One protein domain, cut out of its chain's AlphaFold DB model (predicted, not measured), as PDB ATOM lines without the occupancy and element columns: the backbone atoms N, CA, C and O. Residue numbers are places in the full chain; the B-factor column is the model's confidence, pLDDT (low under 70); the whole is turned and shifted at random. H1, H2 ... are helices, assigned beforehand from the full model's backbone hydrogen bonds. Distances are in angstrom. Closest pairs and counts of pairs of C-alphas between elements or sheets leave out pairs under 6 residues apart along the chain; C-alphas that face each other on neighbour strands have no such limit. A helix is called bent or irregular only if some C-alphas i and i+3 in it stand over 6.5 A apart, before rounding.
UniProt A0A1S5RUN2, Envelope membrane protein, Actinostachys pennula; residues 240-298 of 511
ATOM      1  N   LEU A 240      30.261  23.016  19.553       50.94
ATOM      2  CA  LEU A 240      31.188  22.064  20.195       50.94
ATOM      3  C   LEU A 240      31.069  22.067  21.726       50.94
ATOM      4  O   LEU A 240      31.608  21.200  22.409       50.94
ATOM      5  N   ILE A 241      30.384  23.070  22.262       50.50
ATOM      6  CA  ILE A 241      30.135  23.255  23.675       50.50
ATOM      7  C   ILE A 241      28.625  23.032  23.860       50.50
ATOM      8  O   ILE A 241      27.836  23.793  23.300       50.50
ATOM      9  N   PRO A 242      28.193  21.988  24.598       65.00
ATOM     10  CA  PRO A 242      26.784  21.720  24.866       65.00
ATOM     11  C   PRO A 242      26.007  22.999  25.189       65.00
ATOM     12  O   PRO A 242      26.489  23.858  25.930       65.00
ATOM     13  N   ARG A 243      24.786  23.134  24.654       66.56
ATOM     14  CA  ARG A 243      23.944  24.339  24.806       66.56
ATOM     15  C   ARG A 243      23.754  24.753  26.274       66.56
ATOM     16  O   ARG A 243      23.613  25.939  26.558       66.56
ATOM     17  N   SER A 244      23.813  23.793  27.199       75.00
ATOM     18  CA  SER A 244      23.834  24.019  28.649       75.00
ATOM     19  C   SER A 244      25.061  24.809  29.119       75.00
ATOM     20  O   SER A 244      24.905  25.722  29.928       75.00
ATOM     21  N   ILE A 245      26.249  24.522  28.581       76.75
ATOM     22  CA  ILE A 245      27.506  25.207  28.901       76.75
ATOM     23  C   ILE A 245      27.537  26.608  28.282       76.75
ATOM     24  O   ILE A 245      27.948  27.544  28.953       76.75
ATOM     25  N   ASN A 246      27.041  26.806  27.055       71.81
ATOM     26  CA  ASN A 246      26.939  28.165  26.497       71.81
ATOM     27  C   ASN A 246      25.913  29.018  27.233       71.81
ATOM     28  O   ASN A 246      26.161  30.197  27.467       71.81
ATOM     29  N   ARG A 247      24.776  28.433  27.627       81.56
ATOM     30  CA  ARG A 247      23.790  29.152  28.434       81.56
ATOM     31  C   ARG A 247      24.385  29.535  29.787       81.56
ATOM     32  O   ARG A 247      24.244  30.687  30.170       81.56
ATOM     33  N   THR A 248      25.112  28.636  30.456       81.69
ATOM     34  CA  THR A 248      25.787  28.971  31.724       81.69
ATOM     35  C   THR A 248      26.939  29.952  31.539       81.69
ATOM     36  O   THR A 248      27.003  30.898  32.302       81.69
ATOM     37  N   LEU A 249      27.796  29.833  30.521       79.25
ATOM     38  CA  LEU A 249      28.869  30.805  30.252       79.25
ATOM     39  C   LEU A 249      28.332  32.186  29.876       79.25
ATOM     40  O   LEU A 249      28.891  33.191  30.302       79.25
ATOM     41  N   SER A 250      27.254  32.244  29.094       80.00
ATOM     42  CA  SER A 250      26.602  33.503  28.734       80.00
ATOM     43  C   SER A 250      25.931  34.130  29.947       80.00
ATOM     44  O   SER A 250      26.092  35.325  30.161       80.00
ATOM     45  N   GLN A 251      25.212  33.336  30.746       84.31
ATOM     46  CA  GLN A 251      24.542  33.802  31.958       84.31
ATOM     47  C   GLN A 251      25.571  34.261  33.001       84.31
ATOM     48  O   GLN A 251      25.442  35.359  33.531       84.31
ATOM     49  N   PHE A 252      26.664  33.511  33.168       80.06
ATOM     50  CA  PHE A 252      27.822  33.883  33.983       80.06
ATOM     51  C   PHE A 252      28.504  35.147  33.449       80.06
ATOM     52  O   PHE A 252      28.892  36.010  34.221       80.06
ATOM     53  N   GLY A 253      28.609  35.307  32.129       81.25
ATOM     54  CA  GLY A 253      29.124  36.521  31.499       81.25
ATOM     55  C   GLY A 253      28.257  37.743  31.797       81.25
ATOM     56  O   GLY A 253      28.780  38.778  32.201       81.25
ATOM     57  N   THR A 254      26.935  37.627  31.656       81.44
ATOM     58  CA  THR A 254      25.996  38.719  31.950       81.44
ATOM     59  C   THR A 254      25.900  39.026  33.445       81.44
ATOM     60  O   THR A 254      25.785  40.190  33.819       81.44
ATOM     61  N   GLU A 255      26.018  38.020  34.311       79.44
ATOM     62  CA  GLU A 255      26.038  38.174  35.771       79.44
ATOM     63  C   GLU A 255      27.349  38.829  36.235       79.44
ATOM     64  O   GLU A 255      27.337  39.793  37.000       79.44
ATOM     65  N   LEU A 256      28.483  38.426  35.651       68.94
ATOM     66  CA  LEU A 256      29.768  39.091  35.860       68.94
ATOM     67  C   LEU A 256      29.754  40.540  35.358       68.94
ATOM     68  O   LEU A 256      30.276  41.421  36.032       68.94
ATOM     69  N   MET A 257      29.172  40.838  34.198       71.56
ATOM     70  CA  MET A 257      29.175  42.216  33.685       71.56
ATOM     71  C   MET A 257      28.204  43.146  34.420       71.56
ATOM     72  O   MET A 257      28.452  44.347  34.460       71.56
ATOM     73  N   SER A 258      27.121  42.619  34.996       78.12
ATOM     74  CA  SER A 258      26.089  43.441  35.645       78.12
ATOM     75  C   SER A 258      26.332  43.693  37.135       78.12
ATOM     76  O   SER A 258      25.848  44.699  37.647       78.12
ATOM     77  N   GLN A 259      27.087  42.831  37.831       62.88
ATOM     78  CA  GLN A 259      27.288  42.957  39.286       62.88
ATOM     79  C   GLN A 259      28.745  42.916  39.743       62.88
ATOM     80  O   GLN A 259      29.026  43.183  40.914       62.88
ATOM     81  N   SER A 260      29.696  42.577  38.869       53.38
ATOM     82  CA  SER A 260      31.063  42.388  39.336       53.38
ATOM     83  C   SER A 260      31.808  43.717  39.463       53.38
ATOM     84  O   SER A 260      31.990  44.479  38.513       53.38
ATOM     85  N   THR A 261      32.247  43.994  40.687       73.25
ATOM     86  CA  THR A 261      33.208  45.046  40.998       73.25
ATOM     87  C   THR A 261      34.445  44.874  40.100       73.25
ATOM     88  O   THR A 261      34.845  43.736  39.834       73.25
ATOM     89  N   PRO A 262      35.110  45.960  39.654       76.62
ATOM     90  CA  PRO A 262      36.233  45.923  38.699       76.62
ATOM     91  C   PRO A 262      37.375  44.950  39.066       76.62
ATOM     92  O   PRO A 262      38.144  44.519  38.204       76.62
ATOM     93  N   LEU A 263      37.450  44.537  40.332       74.44
ATOM     94  CA  LEU A 263      38.354  43.513  40.845       74.44
ATOM     95  C   LEU A 263      38.122  42.108  40.241       74.44
ATOM     96  O   LEU A 263      39.080  41.371  40.003       74.44
ATOM     97  N   VAL A 264      36.877  41.724  39.952       79.12
ATOM     98  CA  VAL A 264      36.549  40.397  39.397       79.12
ATOM     99  C   VAL A 264      36.948  40.304  37.922       79.12
ATOM    100  O   VAL A 264      37.491  39.284  37.491       79.12
ATOM    101  N   LEU A 265      36.782  41.393  37.164       80.00
ATOM    102  CA  LEU A 265      37.247  41.481  35.779       80.00
ATOM    103  C   LEU A 265      38.774  41.321  35.691       80.00
ATOM    104  O   LEU A 265      39.276  40.605  34.821       80.00
ATOM    105  N   HIS A 266      39.511  41.925  36.629       84.06
ATOM    106  CA  HIS A 266      40.961  41.761  36.735       84.06
ATOM    107  C   HIS A 266      41.353  40.299  37.010       84.06
ATOM    108  O   HIS A 266      42.214  39.749  36.322       84.06
ATOM    109  N   ASN A 267      40.679  39.625  37.948       82.06
ATOM    110  CA  ASN A 267      40.945  38.216  38.261       82.06
ATOM    111  C   ASN A 267      40.652  37.284  37.074       82.06
ATOM    112  O   ASN A 267      41.391  36.326  36.839       82.06
ATOM    113  N   PHE A 268      39.629  37.588  36.272       81.56
ATOM    114  CA  PHE A 268      39.330  36.834  35.057       81.56
ATOM    115  C   PHE A 268      40.400  37.017  33.973       81.56
ATOM    116  O   PHE A 268      40.828  36.045  33.344       81.56
ATOM    117  N   GLN A 269      40.883  38.246  33.766       85.31
ATOM    118  CA  GLN A 269      42.008  38.488  32.861       85.31
ATOM    119  C   GLN A 269      43.260  37.745  33.335       85.31
ATOM    120  O   GLN A 269      43.938  37.108  32.525       85.31
ATOM    121  N   LEU A 270      43.518  37.744  34.644       88.19
ATOM    122  CA  LEU A 270      44.621  37.001  35.244       88.19
ATOM    123  C   LEU A 270      44.495  35.494  34.971       88.19
ATOM    124  O   LEU A 270      45.450  34.878  34.498       88.19
ATOM    125  N   ALA A 271      43.300  34.918  35.148       85.56
ATOM    126  CA  ALA A 271      43.016  33.515  34.850       85.56
ATOM    127  C   ALA A 271      43.168  33.186  33.354       85.56
ATOM    128  O   ALA A 271      43.761  32.169  32.993       85.56
ATOM    129  N   LYS A 272      42.713  34.071  32.458       88.75
ATOM    130  CA  LYS A 272      42.899  33.932  31.004       88.75
ATOM    131  C   LYS A 272      44.379  33.946  30.624       88.75
ATOM    132  O   LYS A 272      44.824  33.123  29.820       88.75
ATOM    133  N   HIS A 273      45.159  34.857  31.200       91.38
ATOM    134  CA  HIS A 273      46.601  34.915  30.978       91.38
ATOM    135  C   HIS A 273      47.315  33.692  31.563       91.38
ATOM    136  O   HIS A 273      48.191  33.133  30.899       91.38
ATOM    137  N   GLN A 274      46.894  33.211  32.734       92.88
ATOM    138  CA  GLN A 274      47.404  31.990  33.354       92.88
ATOM    139  C   GLN A 274      47.102  30.748  32.504       92.88
ATOM    140  O   GLN A 274      48.008  29.954  32.253       92.88
ATOM    141  N   ALA A 275      45.881  30.612  31.979       88.62
ATOM    142  CA  ALA A 275      45.492  29.525  31.078       88.62
ATOM    143  C   ALA A 275      46.234  29.591  29.730       88.62
ATOM    144  O   ALA A 275      46.691  28.580  29.200       88.62
ATOM    145  N   SER A 276      46.433  30.791  29.179       83.62
ATOM    146  CA  SER A 276      47.245  30.965  27.968       83.62
ATOM    147  C   SER A 276      48.712  30.595  28.214       83.62
ATOM    148  O   SER A 276      49.349  29.949  27.376       83.62
ATOM    149  N   SER A 277      49.255  30.970  29.375       82.62
ATOM    150  CA  SER A 277      50.619  30.635  29.785       82.62
ATOM    151  C   SER A 277      50.792  29.129  30.003       82.62
ATOM    152  O   SER A 277      51.766  28.544  29.520       82.62
ATOM    153  N   SER A 278      49.822  28.460  30.638       90.12
ATOM    154  CA  SER A 278      49.851  27.007  30.828       90.12
ATOM    155  C   SER A 278      49.760  26.262  29.494       90.12
ATOM    156  O   SER A 278      50.553  25.351  29.261       90.12
ATOM    157  N   LEU A 279      48.914  26.707  28.558       80.69
ATOM    158  CA  LEU A 279      48.811  26.114  27.220       80.69
ATOM    159  C   LEU A 279      50.117  26.257  26.422       80.69
ATOM    160  O   LEU A 279      50.588  25.296  25.812       80.69
ATOM    161  N   LYS A 280      50.753  27.437  26.467       83.62
ATOM    162  CA  LYS A 280      52.081  27.657  25.867       83.62
ATOM    163  C   LYS A 280      53.136  26.757  26.509       83.62
ATOM    164  O   LYS A 280      53.972  26.200  25.802       83.62
ATOM    165  N   THR A 281      53.074  26.578  27.826       83.25
ATOM    166  CA  THR A 281      53.991  25.710  28.576       83.25
ATOM    167  C   THR A 281      53.815  24.245  28.180       83.25
ATOM    168  O   THR A 281      54.806  23.579  27.889       83.25
ATOM    169  N   ILE A 282      52.577  23.757  28.062       85.44
ATOM    170  CA  ILE A 282      52.268  22.403  27.577       85.44
ATOM    171  C   ILE A 282      52.775  22.221  26.140       85.44
ATOM    172  O   ILE A 282      53.458  21.240  25.849       85.44
ATOM    173  N   GLY A 283      52.534  23.193  25.256       82.00
ATOM    174  CA  GLY A 283      53.065  23.176  23.891       82.00
ATOM    175  C   GLY A 283      54.599  23.110  23.850       82.00
ATOM    176  O   GLY A 283      55.174  22.291  23.130       82.00
ATOM    177  N   CYS A 284      55.277  23.913  24.673       76.31
ATOM    178  CA  CYS A 284      56.732  23.881  24.822       76.31
ATOM    179  C   CYS A 284      57.235  22.544  25.380       76.31
ATOM    180  O   CYS A 284      58.244  22.033  24.893       76.31
ATOM    181  N   LEU A 285      56.539  21.953  26.355       74.94
ATOM    182  CA  LEU A 285      56.874  20.643  26.911       74.94
ATOM    183  C   LEU A 285      56.759  19.553  25.851       74.94
ATOM    184  O   LEU A 285      57.683  18.758  25.725       74.94
ATOM    185  N   ILE A 286      55.704  19.554  25.033       77.50
ATOM    186  CA  ILE A 286      55.553  18.607  23.920       77.50
ATOM    187  C   ILE A 286      56.746  18.731  22.963       77.50
ATOM    188  O   ILE A 286      57.414  17.738  22.667       77.50
ATOM    189  N   ILE A 287      57.099  19.952  22.547       75.62
ATOM    190  CA  ILE A 287      58.268  20.200  21.688       75.62
ATOM    191  C   ILE A 287      59.563  19.721  22.367       75.62
ATOM    192  O   ILE A 287      60.409  19.095  21.724       75.62
ATOM    193  N   PHE A 288      59.730  19.976  23.664       72.38
ATOM    194  CA  PHE A 288      60.897  19.552  24.435       72.38
ATOM    195  C   PHE A 288      60.979  18.024  24.587       72.38
ATOM    196  O   PHE A 288      62.062  17.452  24.449       72.38
ATOM    197  N   PHE A 289      59.855  17.337  24.788       74.88
ATOM    198  CA  PHE A 289      59.766  15.876  24.802       74.88
ATOM    199  C   PHE A 289      60.170  15.282  23.450       74.88
ATOM    200  O   PHE A 289      60.985  14.357  23.394       74.88
ATOM    201  N   PHE A 290      59.717  15.865  22.340       68.19
ATOM    202  CA  PHE A 290      60.165  15.443  21.012       68.19
ATOM    203  C   PHE A 290      61.667  15.682  20.802       68.19
ATOM    204  O   PHE A 290      62.370  14.825  20.269       68.19
ATOM    205  N   ARG A 291      62.212  16.813  21.266       67.88
ATOM    206  CA  ARG A 291      63.654  17.092  21.138       67.88
ATOM    207  C   ARG A 291      64.512  16.205  22.036       67.88
ATOM    208  O   ARG A 291      65.567  15.756  21.599       67.88
ATOM    209  N   SER A 292      64.076  15.929  23.261       65.81
ATOM    210  CA  SER A 292      64.806  15.084  24.211       65.81
ATOM    211  C   SER A 292      64.779  13.608  23.814       65.81
ATOM    212  O   SER A 292      65.802  12.934  23.937       65.81
ATOM    213  N   THR A 293      63.672  13.111  23.254       68.69
ATOM    214  CA  THR A 293      63.608  11.761  22.665       68.69
ATOM    215  C   THR A 293      64.520  11.640  21.440       68.69
ATOM    216  O   THR A 293      65.260  10.660  21.323       68.69
ATOM    217  N   LEU A 294      64.570  12.669  20.582       60.03
ATOM    218  CA  LEU A 294      65.536  12.762  19.479       60.03
ATOM    219  C   LEU A 294      66.991  12.776  19.979       60.03
ATOM    220  O   LEU A 294      67.835  12.069  19.430       60.03
ATOM    221  N   PHE A 295      67.287  13.534  21.041       64.75
ATOM    222  CA  PHE A 295      68.639  13.669  21.587       64.75
ATOM    223  C   PHE A 295      69.121  12.392  22.295       64.75
ATOM    224  O   PHE A 295      70.230  11.922  22.033       64.75
ATOM    225  N   ARG A 296      68.277  11.753  23.119       62.84
ATOM    226  CA  ARG A 296      68.627  10.503  23.822       62.84
ATOM    227  C   ARG A 296      68.945   9.364  22.862       62.84
ATOM    228  O   ARG A 296      69.911   8.642  23.090       62.84
ATOM    229  N   ARG A 297      68.222   9.261  21.740       56.03
ATOM    230  CA  ARG A 297      68.511   8.264  20.692       56.03
ATOM    231  C   ARG A 297      69.889   8.457  20.050       56.03
ATOM    232  O   ARG A 297      70.416   7.531  19.437       56.03
ATOM    233  N   THR A 298      70.475   9.645  20.177       49.97
ATOM    234  CA  THR A 298      71.813   9.945  19.649       49.97
ATOM    235  C   THR A 298      72.918   9.796  20.687       49.97
ATOM    236  O   THR A 298      74.053   9.552  20.299       49.97
TER     237      THR A 298
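AT A GLANCE: This is residues 240 to 298 of the 511 residues of the protein "Envelope membrane protein" of Actinostachys pennula (UniProt A0A1S5RUN2). Two helices form an open V with unequal arms: the shorter H1 leads to a corner, where the chain folds back into the much longer H2. Most of both arms stands free, and the length of H2 makes the longest axis. The printed part has 59 residues with two named helices, H1 then H2, and no named strand; its class is all helix. It is extended, with a radius of gyration of the C-alphas of 18.7 A, and the C-alphas span 59 by 29 by 7 A along their three main axes.

HOW THE PARTS SIT: H1, residues 243 to 259, and H2, residues 262 to 298, are close but not clearly touching, with 2 pairs of C-alphas within 8 A. Their closest C-alphas, those of Leu 256 and Val 264, are 7.8 A apart. The helices run opposite ways at a steep tilt of 48 degrees, and their centres are 26.8 A apart. In H1 every O i to N i+4 pair is within hydrogen-bond range; in H2 it is 32 of 33.

IN THESE COORDINATES: Residues 240 to 242 come before H1. H1 begins at C-alpha 243 at (23.944, 24.339, 24.806) and is 23.8 A long from first to last C-alpha. A tight link of 2 residues leads to H2, which begins at C-alpha 262 at (36.233, 45.923, 38.699). H2 is 54.1 A long and ends at C-alpha 298 at (71.813, 9.945, 19.649). Neither helix is bent.

THE WHOLE: The two C-alphas farthest apart, those of Ser 258 and Thr 298, are 58.9 A apart. The printed part has no cut and no long link. The mean pLDDT of the printed part is 75.6; it is under 70 at residues 240 to 243, residue 256, residues 259 to 260 and residues 290 to 298 of this model.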